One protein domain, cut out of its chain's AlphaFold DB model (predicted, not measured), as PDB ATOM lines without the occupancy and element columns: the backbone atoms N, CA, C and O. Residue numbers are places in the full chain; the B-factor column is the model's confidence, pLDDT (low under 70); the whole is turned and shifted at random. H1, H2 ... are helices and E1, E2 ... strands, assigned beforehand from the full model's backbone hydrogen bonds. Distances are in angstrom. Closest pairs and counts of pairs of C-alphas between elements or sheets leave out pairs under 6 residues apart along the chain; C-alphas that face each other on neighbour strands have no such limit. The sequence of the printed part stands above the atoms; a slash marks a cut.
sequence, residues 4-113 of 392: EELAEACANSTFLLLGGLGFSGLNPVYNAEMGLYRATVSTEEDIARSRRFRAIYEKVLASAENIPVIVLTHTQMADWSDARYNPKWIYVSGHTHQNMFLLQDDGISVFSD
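What this domain is: This is residues 4 to 113 of the 392 residues of an uncharacterized protein of Bifidobacterium longum (UniProt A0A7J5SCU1). Picture a narrow wall of five short strands, with the long helix H2 running past its E1 edge and the short helix H1 set crosswise near the end of H2. A wide loop of residues 21 to 42 leads from E1 to the start of H2, and residues 74 to 89 arch over one face of the wall. The printed part has 110 residues, with two named helices and five named strands in the chain order H1, E1, H2, E2, E3, E4, E5; the class is mixed, helices and strands, with under half of the residues in named elements. The mixed sheet has the order E1, E2, E3, E5, E4, parallel but for the antiparallel pair E5 and E4. The whole is compact, with a radius of gyration of the C-alphas of 14.5 A and spans of 42 by 31 by 19 A.

Where its parts are: Start at the sheet: find C-alpha 17 at (109.918, 116.568, 133.806), where E1, residues 17 to 20, begins its 9.8 A. E2 is residues 70 to 73, E3 residues 90 to 92, and E5 residues 109 to 111, ending at C-alpha 111 at (107.528, 103.261, 138.952). E4 is residues 101 to 103. Now find C-alpha 43 at (107.944, 99.524, 112.275); from there H2, residues 43 to 64, runs 31.2 A. H1 is residues 4 to 11, 10.5 A long.

How they stand to each other: Look first between E1 and E2, parallel at 8 degrees, where N 18 and O 70 are 2.8 A apart, within hydrogen-bond range. E2 and E3 are parallel at 20 degrees, with N 71 and O 90 at 2.8 A. E3 and E5 are parallel at 16 degrees, with N 111 and O 91 at 2.8 A. E4 and E5 form a hairpin, antiparallel at 169 degrees, with N 102 and O 110 at 2.9 A. E1, H2 and E2 make a strand-helix-strand unit, two parallel neighbour strands with a helix between them in the chain, and its crossover is right-handed. H2 is on the sheet but only grazes it, with residues 50 to 60; the closest C-alphas of E1 and H2, those of Gly 20 and Phe 53, are 7.3 A apart. H1 touches H2, at residues 60 to 64 of H2 alone, where the C-alphas of Ala 7 and Ser 63 are the closest at 4.3 A. Their lines are only just about perpendicular, at 71 degrees. H1 is not on the sheet. In H1 and H2 every O i to N i+4 pair is within hydrogen-bond range.

The domain as a whole: The two C-alphas farthest apart, those of Asn 12 and Met 34, are 43.0 A from each other. The printed part has no cut; the links from E1 to H2 and from E2 to E3 are long. The mean pLDDT of the printed part is 93.6, and no printed residue is under 70.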
ATOM      1  N   GLU A   4     124.655 123.496 127.240       95.56
ATOM      2  CA  GLU A   4     124.947 124.540 128.225       95.56
ATOM      3  C   GLU A   4     123.714 125.405 128.517       95.56
ATOM      4  O   GLU A   4     123.359 125.591 129.679       95.56
ATOM      5  N   GLU A   5     123.007 125.860 127.474       96.12
ATOM      6  CA  GLU A   5     121.754 126.616 127.631       96.12
ATOM      7  C   GLU A   5     120.691 125.795 128.379       96.12
ATOM      8  O   GLU A   5     119.933 126.325 129.191       96.12
ATOM      9  N   LEU A   6     120.614 124.488 128.097       96.31
ATOM     10  CA  LEU A   6     119.673 123.600 128.773       96.31
ATOM     11  C   LEU A   6     120.095 123.332 130.222       96.31
ATOM     12  O   LEU A   6     119.237 123.303 131.094       96.31
ATOM     13  N   ALA A   7     121.392 123.176 130.492       97.00
ATOM     14  CA  ALA A   7     121.924 122.965 131.835       97.00
ATOM     15  C   ALA A   7     121.645 124.167 132.747       97.00
ATOM     16  O   ALA A   7     121.202 123.984 133.879       97.00
ATOM     17  N   GLU A   8     121.823 125.391 132.238       96.56
ATOM     18  CA  GLU A   8     121.479 126.615 132.966       96.56
ATOM     19  C   GLU A   8     119.975 126.687 133.271       96.56
ATOM     20  O   GLU A   8     119.577 126.960 134.406       96.56
ATOM     21  N   ALA A   9     119.122 126.382 132.289       95.94
ATOM     22  CA  ALA A   9     117.678 126.328 132.503       95.94
ATOM     23  C   ALA A   9     117.290 125.259 133.542       95.94
ATOM     24  O   ALA A   9     116.453 125.514 134.410       95.94
ATOM     25  N   CYS A  10     117.921 124.082 133.490       95.38
ATOM     26  CA  CYS A  10     117.689 122.997 134.438       95.38
ATOM     27  C   CYS A  10     118.108 123.372 135.864       95.38
ATOM     28  O   CYS A  10     117.343 123.144 136.796       95.38
ATOM     29  N   ALA A  11     119.281 123.987 136.036       94.44
ATOM     30  CA  ALA A  11     119.787 124.418 137.341       94.44
ATOM     31  C   ALA A  11     118.907 125.491 138.004       94.44
ATOM     32  O   ALA A  11     118.792 125.530 139.226       94.44
ATOM     33  N   ASN A  12     118.258 126.333 137.197       95.31
ATOM     34  CA  ASN A  12     117.346 127.376 137.670       95.31
ATOM     35  C   ASN A  12     115.894 126.893 137.851       95.31
ATOM     36  O   ASN A  12     115.025 127.677 138.236       95.31
ATOM     37  N   SER A  13     115.608 125.622 137.563       94.81
ATOM     38  CA  SER A  13     114.268 125.050 137.673       94.81
ATOM     39  C   SER A  13     114.062 124.370 139.024       94.81
ATOM     40  O   SER A  13     114.923 123.649 139.516       94.81
ATOM     41  N   THR A  14     112.875 124.530 139.610       91.69
ATOM     42  CA  THR A  14     112.495 123.839 140.856       91.69
ATOM     43  C   THR A  14     111.991 122.415 140.622       91.69
ATOM     44  O   THR A  14     111.800 121.662 141.572       91.69
ATOM     45  N   PHE A  15     111.696 122.064 139.368       93.38
ATOM     46  CA  PHE A  15     111.121 120.783 138.977       93.38
ATOM     47  C   PHE A  15     111.434 120.492 137.509       93.38
ATOM     48  O   PHE A  15     111.246 121.361 136.656       93.38
ATOM     49  N   LEU A  16     111.870 119.266 137.211       96.31
ATOM     50  CA  LEU A  16     112.213 118.827 135.861       96.31
ATOM     51  C   LEU A  16     111.421 117.576 135.489       96.31
ATOM     52  O   LEU A  16     111.477 116.556 136.176       96.31
ATOM     53  N   LEU A  17     110.705 117.659 134.369       97.00
ATOM     54  CA  LEU A  17     109.918 116.568 133.806       97.00
ATOM     55  C   LEU A  17     110.248 116.411 132.324       97.00
ATOM     56  O   LEU A  17     110.015 117.319 131.526       97.00
ATOM     57  N   LEU A  18     110.728 115.230 131.954       97.62
ATOM     58  CA  LEU A  18     110.861 114.795 130.573       97.62
ATOM     59  C   LEU A  18     109.715 113.832 130.246       97.62
ATOM     60  O   LEU A  18     109.735 112.676 130.657       97.62
ATOM     61  N   GLY A  19     108.716 114.316 129.508       96.88
ATOM     62  CA  GLY A  19     107.533 113.541 129.126       96.88
ATOM     63  C   GLY A  19     107.555 113.057 127.673       96.88
ATOM     64  O   GLY A  19     107.972 113.795 126.779       96.88
ATOM     65  N   GLY A  20     107.044 111.854 127.403       96.06
ATOM     66  CA  GLY A  20     106.844 111.365 126.035       96.06
ATOM     67  C   GLY A  20     106.131 110.018 125.942       96.06
ATOM     68  O   GLY A  20     105.761 109.422 126.943       96.06
ATOM     69  N   LEU A  21     105.920 109.508 124.725       94.81
ATOM     70  CA  LEU A  21     105.397 108.145 124.550       94.81
ATOM     71  C   LEU A  21     106.498 107.103 124.795       94.81
ATOM     72  O   LEU A  21     106.214 106.054 125.358       94.81
ATOM     73  N   GLY A  22     107.743 107.408 124.426       94.62
ATOM     74  CA  GLY A  22     108.864 106.465 124.445       94.62
ATOM     75  C   GLY A  22     108.944 105.646 123.157       94.62
ATOM     76  O   GLY A  22     110.005 105.613 122.552       94.62
ATOM     77  N   PHE A  23     107.807 105.142 122.660       96.50
ATOM     78  CA  PHE A  23     107.722 104.190 121.537       96.50
ATOM     79  C   PHE A  23     108.401 102.844 121.878       96.50
ATOM     80  O   PHE A  23     108.759 102.625 123.035       96.50
ATOM     81  N   SER A  24     108.475 101.907 120.930       96.31
ATOM     82  CA  SER A  24     108.901 100.512 121.154       96.31
ATOM     83  C   SER A  24     109.986 100.021 120.204       96.31
ATOM     84  O   SER A  24     110.174  98.822 120.016       96.31
ATOM     85  N   GLY A  25     110.734 100.945 119.613       94.69
ATOM     86  CA  GLY A  25     111.706 100.670 118.565       94.69
ATOM     87  C   GLY A  25     112.916  99.834 118.988       94.69
ATOM     88  O   GLY A  25     113.647  99.382 118.110       94.69
ATOM     89  N   LEU A  26     113.156  99.643 120.290       92.12
ATOM     90  CA  LEU A  26     114.154  98.698 120.806       92.12
ATOM     91  C   LEU A  26     113.537  97.399 121.340       92.12
ATOM     92  O   LEU A  26     114.281  96.470 121.649       92.12
ATOM     93  N   ASN A  27     112.207  97.298 121.441       90.94
ATOM     94  CA  ASN A  27     111.563  96.092 121.942       90.94
ATOM     95  C   ASN A  27     111.567  95.006 120.849       90.94
ATOM     96  O   ASN A  27     110.990  95.218 119.781       90.94
ATOM     97  N   PRO A  28     112.185  93.833 121.074       86.12
ATOM     98  CA  PRO A  28     112.323  92.814 120.034       86.12
ATOM     99  C   PRO A  28     111.049  91.992 119.800       86.12
ATOM    100  O   PRO A  28     110.978  91.261 118.817       86.12
ATOM    101  N   VAL A  29     110.060  92.079 120.696       87.25
ATOM    102  CA  VAL A  29     108.830  91.275 120.629       87.25
ATOM    103  C   VAL A  29     107.611  92.179 120.589       87.25
ATOM    104  O   VAL A  29     106.842  92.149 119.642       87.25
ATOM    105  N   TYR A  30     107.411  93.011 121.603       89.00
ATOM    106  CA  TYR A  30     106.218  93.838 121.734       89.00
ATOM    107  C   TYR A  30     106.453  95.204 121.081       89.00
ATOM    108  O   TYR A  30     106.732  96.185 121.762       89.00
ATOM    109  N   ASN A  31     106.370  95.249 119.750       92.31
ATOM    110  CA  ASN A  31     106.597  96.454 118.944       92.31
ATOM    111  C   ASN A  31     105.542  96.618 117.828       92.31
ATOM    112  O   ASN A  31     104.571  95.858 117.743       92.31
ATOM    113  N   ALA A  32     105.715  97.628 116.969       94.12
ATOM    114  CA  ALA A  32     104.799  97.910 115.864       94.12
ATOM    115  C   ALA A  32     104.511  96.710 114.939       94.12
ATOM    116  O   ALA A  32     103.367  96.554 114.510       94.12
ATOM    117  N   GLU A  33     105.494  95.843 114.676       92.81
ATOM    118  CA  GLU A  33     105.346  94.654 113.822       92.81
ATOM    119  C   GLU A  33     104.342  93.658 114.410       92.81
ATOM    120  O   GLU A  33     103.499  93.115 113.698       92.81
ATOM    121  N   MET A  34     104.348  93.507 115.737       91.38
ATOM    122  CA  MET A  34     103.368  92.700 116.473       91.38
ATOM    123  C   MET A  34     102.013  93.400 116.654       91.38
ATOM    124  O   MET A  34     101.139  92.914 117.375       91.38
ATOM    125  N   GLY A  35     101.808  94.540 115.990       90.94
ATOM    126  CA  GLY A  35     100.542  95.261 115.970       90.94
ATOM    127  C   GLY A  35     100.310  96.152 117.187       90.94
ATOM    128  O   GLY A  35      99.163  96.544 117.426       90.94
ATOM    129  N   LEU A  36     101.363  96.516 117.932       91.38
ATOM    130  CA  LEU A  36     101.257  97.346 119.139       91.38
ATOM    131  C   LEU A  36     100.514  98.667 118.895       91.38
ATOM    132  O   LEU A  36      99.694  99.095 119.707       91.38
ATOM    133  N   TYR A  37     100.747  99.273 117.729       92.81
ATOM    134  CA  TYR A  37     100.104 100.516 117.287       92.81
ATOM    135  C   TYR A  37      99.023 100.295 116.223       92.81
ATOM    136  O   TYR A  37      98.554 101.252 115.590       92.81
ATOM    137  N   ARG A  38      98.603  99.039 116.014       90.06
ATOM    138  CA  ARG A  38      97.718  98.631 114.914       90.06
ATOM    139  C   ARG A  38      98.279  99.133 113.573       90.06
ATOM    140  O   ARG A  38      99.471  99.031 113.336       90.06
ATOM    141  N   ALA A  39      97.440  99.714 112.716       90.94
ATOM    142  CA  ALA A  39      97.852 100.289 111.434       90.94
ATOM    143  C   ALA A  39      98.354 101.749 111.530       90.94
ATOM    144  O   ALA A  39      98.510 102.402 110.504       90.94
ATOM    145  N   THR A  40      98.536 102.296 112.738       94.62
ATOM    146  CA  THR A  40      98.781 103.742 112.931       94.62
ATOM    147  C   THR A  40     100.251 104.124 112.801       94.62
ATOM    148  O   THR A  40     100.549 105.232 112.370       94.62
ATOM    149  N   VAL A  41     101.159 103.242 113.220       95.25
ATOM    150  CA  VAL A  41     102.606 103.485 113.248       95.25
ATOM    151  C   VAL A  41     103.275 102.270 112.621       95.25
ATOM    152  O   VAL A  41     103.041 101.152 113.081       95.25
ATOM    153  N   SER A  42     104.067 102.479 111.567       96.31
ATOM    154  CA  SER A  42     104.861 101.402 110.963       96.31
ATOM    155  C   SER A  42     106.073 101.060 111.830       96.31
ATOM    156  O   SER A  42     106.471 101.845 112.692       96.31
ATOM    157  N   THR A  43     106.708  99.917 111.581       95.00
ATOM    158  CA  THR A  43     107.944  99.524 112.275       95.00
ATOM    159  C   THR A  43     109.064 100.547 112.089       95.00
ATOM    160  O   THR A  43     109.741 100.918 113.047       95.00
ATOM    161  N   GLU A  44     109.236 101.081 110.879       96.81
ATOM    162  CA  GLU A  44     110.243 102.110 110.594       96.81
ATOM    163  C   GLU A  44     109.954 103.399 111.364       96.81
ATOM    164  O   GLU A  44     110.870 104.042 111.885       96.81
ATOM    165  N   GLU A  45     108.676 103.772 111.456       97.50
ATOM    166  CA  GLU A  45     108.253 104.952 112.191       97.50
ATOM    167  C   GLU A  45     108.424 104.778 113.708       97.50
ATOM    168  O   GLU A  45     108.914 105.693 114.368       97.50
ATOM    169  N   ASP A  46     108.093 103.610 114.257       97.56
ATOM    170  CA  ASP A  46     108.303 103.255 115.666       97.56
ATOM    171  C   ASP A  46     109.782 103.389 116.062       97.56
ATOM    172  O   ASP A  46     110.135 104.098 117.012       97.56
ATOM    173  N   ILE A  47     110.675 102.811 115.253       96.38
ATOM    174  CA  ILE A  47     112.127 102.911 115.431       96.38
ATOM    175  C   ILE A  47     112.593 104.369 115.347       96.38
ATOM    176  O   ILE A  47     113.350 104.834 116.205       96.38
ATOM    177  N   ALA A  48     112.146 105.117 114.336       97.81
ATOM    178  CA  ALA A  48     112.545 106.510 114.153       97.81
ATOM    179  C   ALA A  48     112.084 107.401 115.320       97.81
ATOM    180  O   ALA A  48     112.846 108.245 115.803       97.81
ATOM    181  N   ARG A  49     110.855 107.206 115.806       97.50
ATOM    182  CA  ARG A  49     110.294 107.976 116.920       97.50
ATOM    183  C   ARG A  49     110.932 107.605 118.262       97.50
ATOM    184  O   ARG A  49     111.198 108.513 119.050       97.50
ATOM    185  N   SER A  50     111.273 106.333 118.475       97.38
ATOM    186  CA  SER A  50     112.045 105.882 119.645       97.38
ATOM    187  C   SER A  50     113.426 106.536 119.684       97.38
ATOM    188  O   SER A  50     113.799 107.155 120.680       97.38
ATOM    189  N   ARG A  51     114.156 106.523 118.556       97.06
ATOM    190  CA  ARG A  51     115.458 107.205 118.424       97.06
ATOM    191  C   ARG A  51     115.358 108.704 118.679       97.06
ATOM    192  O   ARG A  51     116.230 109.282 119.322       97.06
ATOM    193  N   ARG A  52     114.289 109.345 118.201       97.56
ATOM    194  CA  ARG A  52     114.049 110.771 118.446       97.56
ATOM    195  C   ARG A  52     113.843 111.064 119.932       97.56
ATOM    196  O   ARG A  52     114.394 112.047 120.417       97.56
ATOM    197  N   PHE A  53     113.066 110.245 120.643       97.94
ATOM    198  CA  PHE A  53     112.882 110.418 122.084       97.94
ATOM    199  C   PHE A  53     114.189 110.169 122.849       97.94
ATOM    200  O   PHE A  53     114.579 111.003 123.667       97.94
ATOM    201  N   ARG A  54     114.923 109.103 122.505       97.56
ATOM    202  CA  ARG A  54     116.253 108.808 123.058       97.56
ATOM    203  C   ARG A  54     117.223 109.980 122.909       97.56
ATOM    204  O   ARG A  54     117.864 110.352 123.882       97.56
ATOM    205  N   ALA A  55     117.280 110.616 121.739       96.75
ATOM    206  CA  ALA A  55     118.155 111.770 121.519       96.75
ATOM    207  C   ALA A  55     117.809 112.968 122.428       96.75
ATOM    208  O   ALA A  55     118.695 113.707 122.858       96.75
ATOM    209  N   ILE A  56     116.523 113.170 122.743       96.69
ATOM    210  CA  ILE A  56     116.094 114.191 123.710       96.69
ATOM    211  C   ILE A  56     116.524 113.781 125.121       96.69
ATOM    212  O   ILE A  56     117.104 114.600 125.830       96.69
ATOM    213  N   TYR A  57     116.286 112.525 125.507       97.44
ATOM    214  CA  TYR A  57     116.716 111.974 126.794       97.44
ATOM    215  C   TYR A  57     118.222 112.139 127.017       97.44
ATOM    216  O   TYR A  57     118.621 112.694 128.034       97.44
ATOM    217  N   GLU A  58     119.053 111.743 126.053       97.06
ATOM    218  CA  GLU A  58     120.516 111.847 126.136       97.06
ATOM    219  C   GLU A  58     120.976 113.303 126.280       97.06
ATOM    220  O   GLU A  58     121.911 113.597 127.021       97.06
ATOM    221  N   LYS A  59     120.279 114.240 125.633       96.88
ATOM    222  CA  LYS A  59     120.561 115.667 125.777       96.88
ATOM    223  C   LYS A  59     120.188 116.207 127.157       96.88
ATOM    224  O   LYS A  59     120.955 116.983 127.724       96.88
ATOM    225  N   VAL A  60     119.034 115.811 127.702       97.00
ATOM    226  CA  VAL A  60     118.650 116.160 129.082       97.00
ATOM    227  C   VAL A  60     119.633 115.532 130.062       97.00
ATOM    228  O   VAL A  60     120.057 116.207 130.992       97.00
ATOM    229  N   LEU A  61     120.066 114.294 129.817       96.88
ATOM    230  CA  LEU A  61     121.043 113.598 130.648       96.88
ATOM    231  C   LEU A  61     122.363 114.365 130.682       96.88
ATOM    232  O   LEU A  61     122.830 114.699 131.760       96.88
ATOM    233  N   ALA A  62     122.889 114.765 129.523       96.81
ATOM    234  CA  ALA A  62     124.095 115.589 129.440       96.81
ATOM    235  C   ALA A  62     123.961 116.965 130.127       96.81
ATOM    236  O   ALA A  62     124.967 117.561 130.497       96.81
ATOM    237  N   SER A  63     122.737 117.478 130.293       97.50
ATOM    238  CA  SER A  63     122.476 118.817 130.848       97.50
ATOM    239  C   SER A  63     122.105 118.805 132.338       97.50
ATOM    240  O   SER A  63     122.304 119.797 133.030       97.50
ATOM    241  N   ALA A  64     121.525 117.709 132.830       96.31
ATOM    242  CA  ALA A  64     120.902 117.607 134.151       96.31
ATOM    243  C   ALA A  64     121.229 116.281 134.860       96.31
ATOM    244  O   ALA A  64     120.478 115.843 135.726       96.31
ATOM    245  N   GLU A  65     122.351 115.638 134.521       95.19
ATOM    246  CA  GLU A  65     122.780 114.351 135.095       95.19
ATOM    247  C   GLU A  65     122.708 114.328 136.629       95.19
ATOM    248  O   GLU A  65     122.303 113.337 137.230       95.19
ATOM    249  N   ASN A  66     123.085 115.442 137.259       93.75
ATOM    250  CA  ASN A  66     123.212 115.563 138.707       93.75
ATOM    251  C   ASN A  66     122.019 116.239 139.395       93.75
ATOM    252  O   ASN A  66     122.068 116.434 140.609       93.75
ATOM    253  N   ILE A  67     120.977 116.587 138.640       93.06
ATOM    254  CA  ILE A  67     119.770 117.256 139.132       93.06
ATOM    255  C   ILE A  67     118.606 116.262 139.008       93.06
ATOM    256  O   ILE A  67     118.535 115.563 137.996       93.06
ATOM    257  N   PRO A  68     117.694 116.167 139.992       93.25
ATOM    258  CA  PRO A  68     116.549 115.272 139.884       93.25
ATOM    259  C   PRO A  68     115.675 115.585 138.665       93.25
ATOM    260  O   PRO A  68     115.218 116.714 138.487       93.25
ATOM    261  N   VAL A  69     115.415 114.565 137.845       96.62
ATOM    262  CA  VAL A  69     114.504 114.626 136.694       96.62
ATOM    263  C   VAL A  69     113.508 113.478 136.793       96.62
ATOM    264  O   VAL A  69     113.888 112.338 137.063       96.62
ATOM    265  N   ILE A  70     112.234 113.767 136.535       97.62
ATOM    266  CA  ILE A  70     111.221 112.737 136.308       97.62
ATOM    267  C   ILE A  70     111.162 112.442 134.809       97.62
ATOM    268  O   ILE A  70     110.828 113.316 134.009       97.62
ATOM    269  N   VAL A  71     111.456 111.209 134.417       98.00
ATOM    270  CA  VAL A  71     111.264 110.700 133.057       98.00
ATOM    271  C   VAL A  71     109.925 109.979 133.015       98.00
ATOM    272  O   VAL A  71     109.783 108.895 133.571       98.00
ATOM    273  N   LEU A  72     108.932 110.592 132.377       97.38
ATOM    274  CA  LEU A  72     107.564 110.089 132.295       97.38
ATOM    275  C   LEU A  72     107.270 109.618 130.871       97.38
ATOM    276  O   LEU A  72     106.977 110.426 129.984       97.38
ATOM    277  N   THR A  73     107.330 108.309 130.648       97.69
ATOM    278  CA  THR A  73     107.045 107.697 129.346       97.69
ATOM    279  C   THR A  73     105.809 106.809 129.375       97.69
ATOM    280  O   THR A  73     105.387 106.348 130.430       97.69
ATOM    281  N   HIS A  74     105.181 106.561 128.223       95.38
ATOM    282  CA  HIS A  74     104.132 105.541 128.161       95.38
ATOM    283  C   HIS A  74     104.746 104.137 128.215       95.38
ATOM    284  O   HIS A  74     104.343 103.330 129.050       95.38
ATOM    285  N   THR A  75     105.735 103.868 127.361       94.94
ATOM    286  CA  THR A  75     106.499 102.613 127.330       94.94
ATOM    287  C   THR A  75     107.668 102.641 128.317       94.94
ATOM    288  O   THR A  75     108.109 103.707 128.758       94.94
ATOM    289  N   GLN A  76     108.159 101.470 128.721       93.38
ATOM    290  CA  GLN A  76     109.304 101.337 129.633       93.38
ATOM    291  C   GLN A  76     110.607 101.814 128.976       93.38
ATOM    292  O   GLN A  76     110.727 101.776 127.756       93.38
ATOM    293  N   MET A  77     111.603 102.251 129.761       94.81
ATOM    294  CA  MET A  77     112.846 102.808 129.198       94.81
ATOM    295  C   MET A  77     113.544 101.847 128.232       94.81
ATOM    296  O   MET A  77     113.994 102.280 127.176       94.81
ATOM    297  N   ALA A  78     113.551 100.552 128.555       91.31
ATOM    298  CA  ALA A  78     114.136  99.499 127.725       91.31
ATOM    299  C   ALA A  78     113.542  99.418 126.303       91.31
ATOM    300  O   ALA A  78     114.185  98.892 125.400       91.31
ATOM    301  N   ASP A  79     112.340  99.959 126.082       94.12
ATOM    302  CA  ASP A  79     111.683  99.953 124.776       94.12
ATOM    303  C   ASP A  79     112.251 101.024 123.821       94.12
ATOM    304  O   ASP A  79     112.041 100.946 122.608       94.12
ATOM    305  N   TRP A  80     112.991 102.015 124.339       95.19
ATOM    306  CA  TRP A  80     113.494 103.154 123.559       95.19
ATOM    307  C   TRP A  80     114.916 103.617 123.901       95.19
ATOM    308  O   TRP A  80     115.506 104.380 123.134       95.19
ATOM    309  N   SER A  81     115.503 103.142 125.000       93.44
ATOM    310  CA  SER A  81     116.909 103.335 125.354       93.44
ATOM    311  C   SER A  81     117.507 102.060 125.943       93.44
ATOM    312  O   SER A  81     116.844 101.295 126.632       93.44
ATOM    313  N   ASP A  82     118.791 101.864 125.681       85.69
ATOM    314  CA  ASP A  82     119.627 100.779 126.200       85.69
ATOM    315  C   ASP A  82     120.583 101.267 127.309       85.69
ATOM    316  O   ASP A  82     121.469 100.533 127.759       85.69
ATOM    317  N   ALA A  83     120.428 102.527 127.727       87.75
ATOM    318  CA  ALA A  83     121.219 103.133 128.782       87.75
ATOM    319  C   ALA A  83     120.901 102.502 130.145       87.75
ATOM    320  O   ALA A  83     119.839 101.923 130.365       87.75
ATOM    321  N   ARG A  84     121.811 102.676 131.105       87.62
ATOM    322  CA  ARG A  84     121.488 102.425 132.514       87.62
ATOM    323  C   ARG A  84     120.601 103.547 133.051       87.62
ATOM    324  O   ARG A  84     120.687 104.685 132.585       87.62
ATOM    325  N   TYR A  85     119.772 103.221 134.037       93.19
ATOM    326  CA  TYR A  85     119.048 104.233 134.795       93.19
ATOM    327  C   TYR A  85     120.037 105.172 135.491       93.19
ATOM    328  O   TYR A  85     121.059 104.732 136.017       93.19
ATOM    329  N   ASN A  86     119.729 106.467 135.489       94.62
ATOM    330  CA  ASN A  86     120.429 107.442 136.307       94.62
ATOM    331  C   ASN A  86     119.875 107.348 137.744       94.62
ATOM    332  O   ASN A  86     118.678 107.574 137.932       94.62
ATOM    333  N   PRO A  87     120.709 107.055 138.757       92.50
ATOM    334  CA  PRO A  87     120.265 106.891 140.142       92.50
ATOM    335  C   PRO A  87     119.684 108.158 140.786       92.50
ATOM    336  O   PRO A  87     119.080 108.087 141.846       92.50
ATOM    337  N   LYS A  88     119.866 109.337 140.183       92.75
ATOM    338  CA  LYS A  88     119.297 110.599 140.687       92.75
ATOM    339  C   LYS A  88     117.942 110.926 140.069       92.75
ATOM    340  O   LYS A  88     117.365 111.969 140.373       92.75
ATOM    341  N   TRP A  89     117.484 110.108 139.129       95.56
ATOM    342  CA  TRP A  89     116.285 110.353 138.344       95.56
ATOM    343  C   TRP A  89     115.189 109.356 138.704       95.56
ATOM    344  O   TRP A  89     115.442 108.243 139.163       95.56
ATOM    345  N   ILE A  90     113.953 109.770 138.455       95.75
ATOM    346  CA  ILE A  90     112.761 108.959 138.670       95.75
ATOM    347  C   ILE A  90     112.195 108.570 137.313       95.75
ATOM    348  O   ILE A  90     111.861 109.437 136.508       95.75
ATOM    349  N   TYR A  91     112.026 107.277 137.074       96.75
ATOM    350  CA  TYR A  91     111.472 106.757 135.831       96.75
ATOM    351  C   TYR A  91     110.047 106.280 136.066       96.75
ATOM    352  O   TYR A  91     109.801 105.452 136.936       96.75
ATOM    353  N   VAL A  92     109.100 106.793 135.290       96.69
ATOM    354  CA  VAL A  92     107.689 106.427 135.378       96.69
ATOM    355  C   VAL A  92     107.227 105.920 134.024       96.69
ATOM    356  O   VAL A  92     107.359 106.625 133.022       96.69
ATOM    357  N   SER A  93     106.675 104.711 133.993       95.69
ATOM    358  CA  SER A  93     106.163 104.098 132.769       95.69
ATOM    359  C   SER A  93     104.890 103.288 132.993       95.69
ATOM    360  O   SER A  93     104.433 103.083 134.117       95.69
ATOM    361  N   GLY A  94     104.273 102.844 131.901       92.44
ATOM    362  CA  GLY A  94     103.129 101.945 131.931       92.44
ATOM    363  C   GLY A  94     103.219 100.917 130.812       92.44
ATOM    364  O   GLY A  94     104.230 100.235 130.669       92.44
ATOM    365  N   HIS A  95     102.151 100.837 130.013       92.62
ATOM    366  CA  HIS A  95     102.038 100.033 128.794       92.62
ATOM    367  C   HIS A  95     101.959  98.507 128.984       92.62
ATOM    368  O   HIS A  95     101.087  97.865 128.402       92.62
ATOM    369  N   THR A  96     102.801  97.919 129.832       88.88
ATOM    370  CA  THR A  96     102.917  96.459 129.992       88.88
ATOM    371  C   THR A  96     101.692  95.803 130.623       88.88
ATOM    372  O   THR A  96     101.541  94.583 130.565       88.88
ATOM    373  N   HIS A  97     100.819  96.599 131.247       88.75
ATOM    374  CA  HIS A  97      99.678  96.146 132.043       88.75
ATOM    375  C   HIS A  97     100.090  95.302 133.260       88.75
ATOM    376  O   HIS A  97      99.258  94.612 133.858       88.75
ATOM    377  N   GLN A  98     101.366  95.380 133.639       85.75
ATOM    378  CA  GLN A  98     101.975  94.634 134.726       85.75
ATOM    379  C   GLN A  98     102.631  95.613 135.687       85.75
ATOM    380  O   GLN A  98     103.596  96.286 135.338       85.75
ATOM    381  N   ASN A  99     102.092  95.683 136.901       88.06
ATOM    382  CA  ASN A  99     102.642  96.556 137.923       88.06
ATOM    383  C   ASN A  99     104.049  96.100 138.310       88.06
ATOM    384  O   ASN A  99     104.233  94.949 138.706       88.06
ATOM    385  N   MET A 100     105.000  97.025 138.240       84.81
ATOM    386  CA  MET A 100     106.344  96.865 138.774       84.81
ATOM    387  C   MET A 100     106.743  98.133 139.529       84.81
ATOM    388  O   MET A 100     106.290  99.240 139.239       84.81
ATOM    389  N   PHE A 101     107.582  97.942 140.536       87.31
ATOM    390  CA  PHE A 101     108.135  98.997 141.360       87.31
ATOM    391  C   PHE A 101     109.554  98.600 141.747       87.31
ATOM    392  O   PHE A 101     109.769  97.458 142.162       87.31
ATOM    393  N   LEU A 102     110.501  99.521 141.602       87.31
ATOM    394  CA  LEU A 102     111.906  99.291 141.906       87.31
ATOM    395  C   LEU A 102     112.489 100.519 142.599       87.31
ATOM    396  O   LEU A 102     112.555 101.583 141.989       87.31
ATOM    397  N   LEU A 103     112.957 100.331 143.832       88.12
ATOM    398  CA  LEU A 103     113.854 101.254 144.522       88.12
ATOM    399  C   LEU A 103     115.137 100.507 144.864       88.12
ATOM    400  O   LEU A 103     115.076  99.472 145.527       88.12
ATOM    401  N   GLN A 104     116.279 101.020 144.423       83.50
ATOM    402  CA  GLN A 104     117.590 100.467 144.757       83.50
ATOM    403  C   GLN A 104     118.331 101.363 145.750       83.50
ATOM    404  O   GLN A 104     118.066 102.561 145.850       83.50
ATOM    405  N   ASP A 105     119.280 100.777 146.481       80.25
ATOM    406  CA  ASP A 105     120.097 101.498 147.469       80.25
ATOM    407  C   ASP A 105     121.023 102.540 146.824       80.25
ATOM    408  O   ASP A 105     121.435 103.494 147.479       80.25
ATOM    409  N   ASP A 106     121.328 102.380 145.534       82.56
ATOM    410  CA  ASP A 106     122.110 103.341 144.758       82.56
ATOM    411  C   ASP A 106     121.303 104.577 144.316       82.56
ATOM    412  O   ASP A 106     121.898 105.524 143.809       82.56
ATOM    413  N   GLY A 107     119.981 104.590 144.540       85.50
ATOM    414  CA  GLY A 107     119.058 105.678 144.202       85.50
ATOM    415  C   GLY A 107     118.141 105.393 143.008       85.50
ATOM    416  O   GLY A 107     117.158 106.115 142.812       85.50
ATOM    417  N   ILE A 108     118.389 104.330 142.225       90.12
ATOM    418  CA  ILE A 108     117.551 104.011 141.059       90.12
ATOM    419  C   ILE A 108     116.091 103.838 141.487       90.12
ATOM    420  O   ILE A 108     115.762 102.989 142.316       90.12
ATOM    421  N   SER A 109     115.219 104.631 140.861       92.75
ATOM    422  CA  SER A 109     113.795 104.713 141.179       92.75
ATOM    423  C   SER A 109     112.949 104.531 139.919       92.75
ATOM    424  O   SER A 109     112.963 105.384 139.029       92.75
ATOM    425  N   VAL A 110     112.206 103.423 139.830       93.94
ATOM    426  CA  VAL A 110     111.348 103.090 138.681       93.94
ATOM    427  C   VAL A 110     109.940 102.717 139.147       93.94
ATOM    428  O   VAL A 110     109.752 101.781 139.926       93.94
ATOM    429  N   PHE A 111     108.940 103.424 138.626       94.12
ATOM    430  CA  PHE A 111     107.528 103.261 138.952       94.12
ATOM    431  C   PHE A 111     106.726 102.875 137.705       94.12
ATOM    432  O   PHE A 111     106.619 103.642 136.750       94.12
ATOM    433  N   SER A 112     106.107 101.699 137.721       93.00
ATOM    434  CA  SER A 112     105.110 101.288 136.727       93.00
ATOM    435  C   SER A 112     103.937 100.563 137.385       93.00
ATOM    436  O   SER A 112     103.320  99.663 136.819       93.00
ATOM    437  N   ASP A 113     103.612 100.965 138.614       89.44
ATOM    438  CA  ASP A 113     102.692 100.311 139.545       89.44
ATOM    439  C   ASP A 113     101.253 100.862 139.506       89.44
ATOM    440  O   ASP A 113     100.375 100.373 140.224       89.44
TER     441      ASP A 113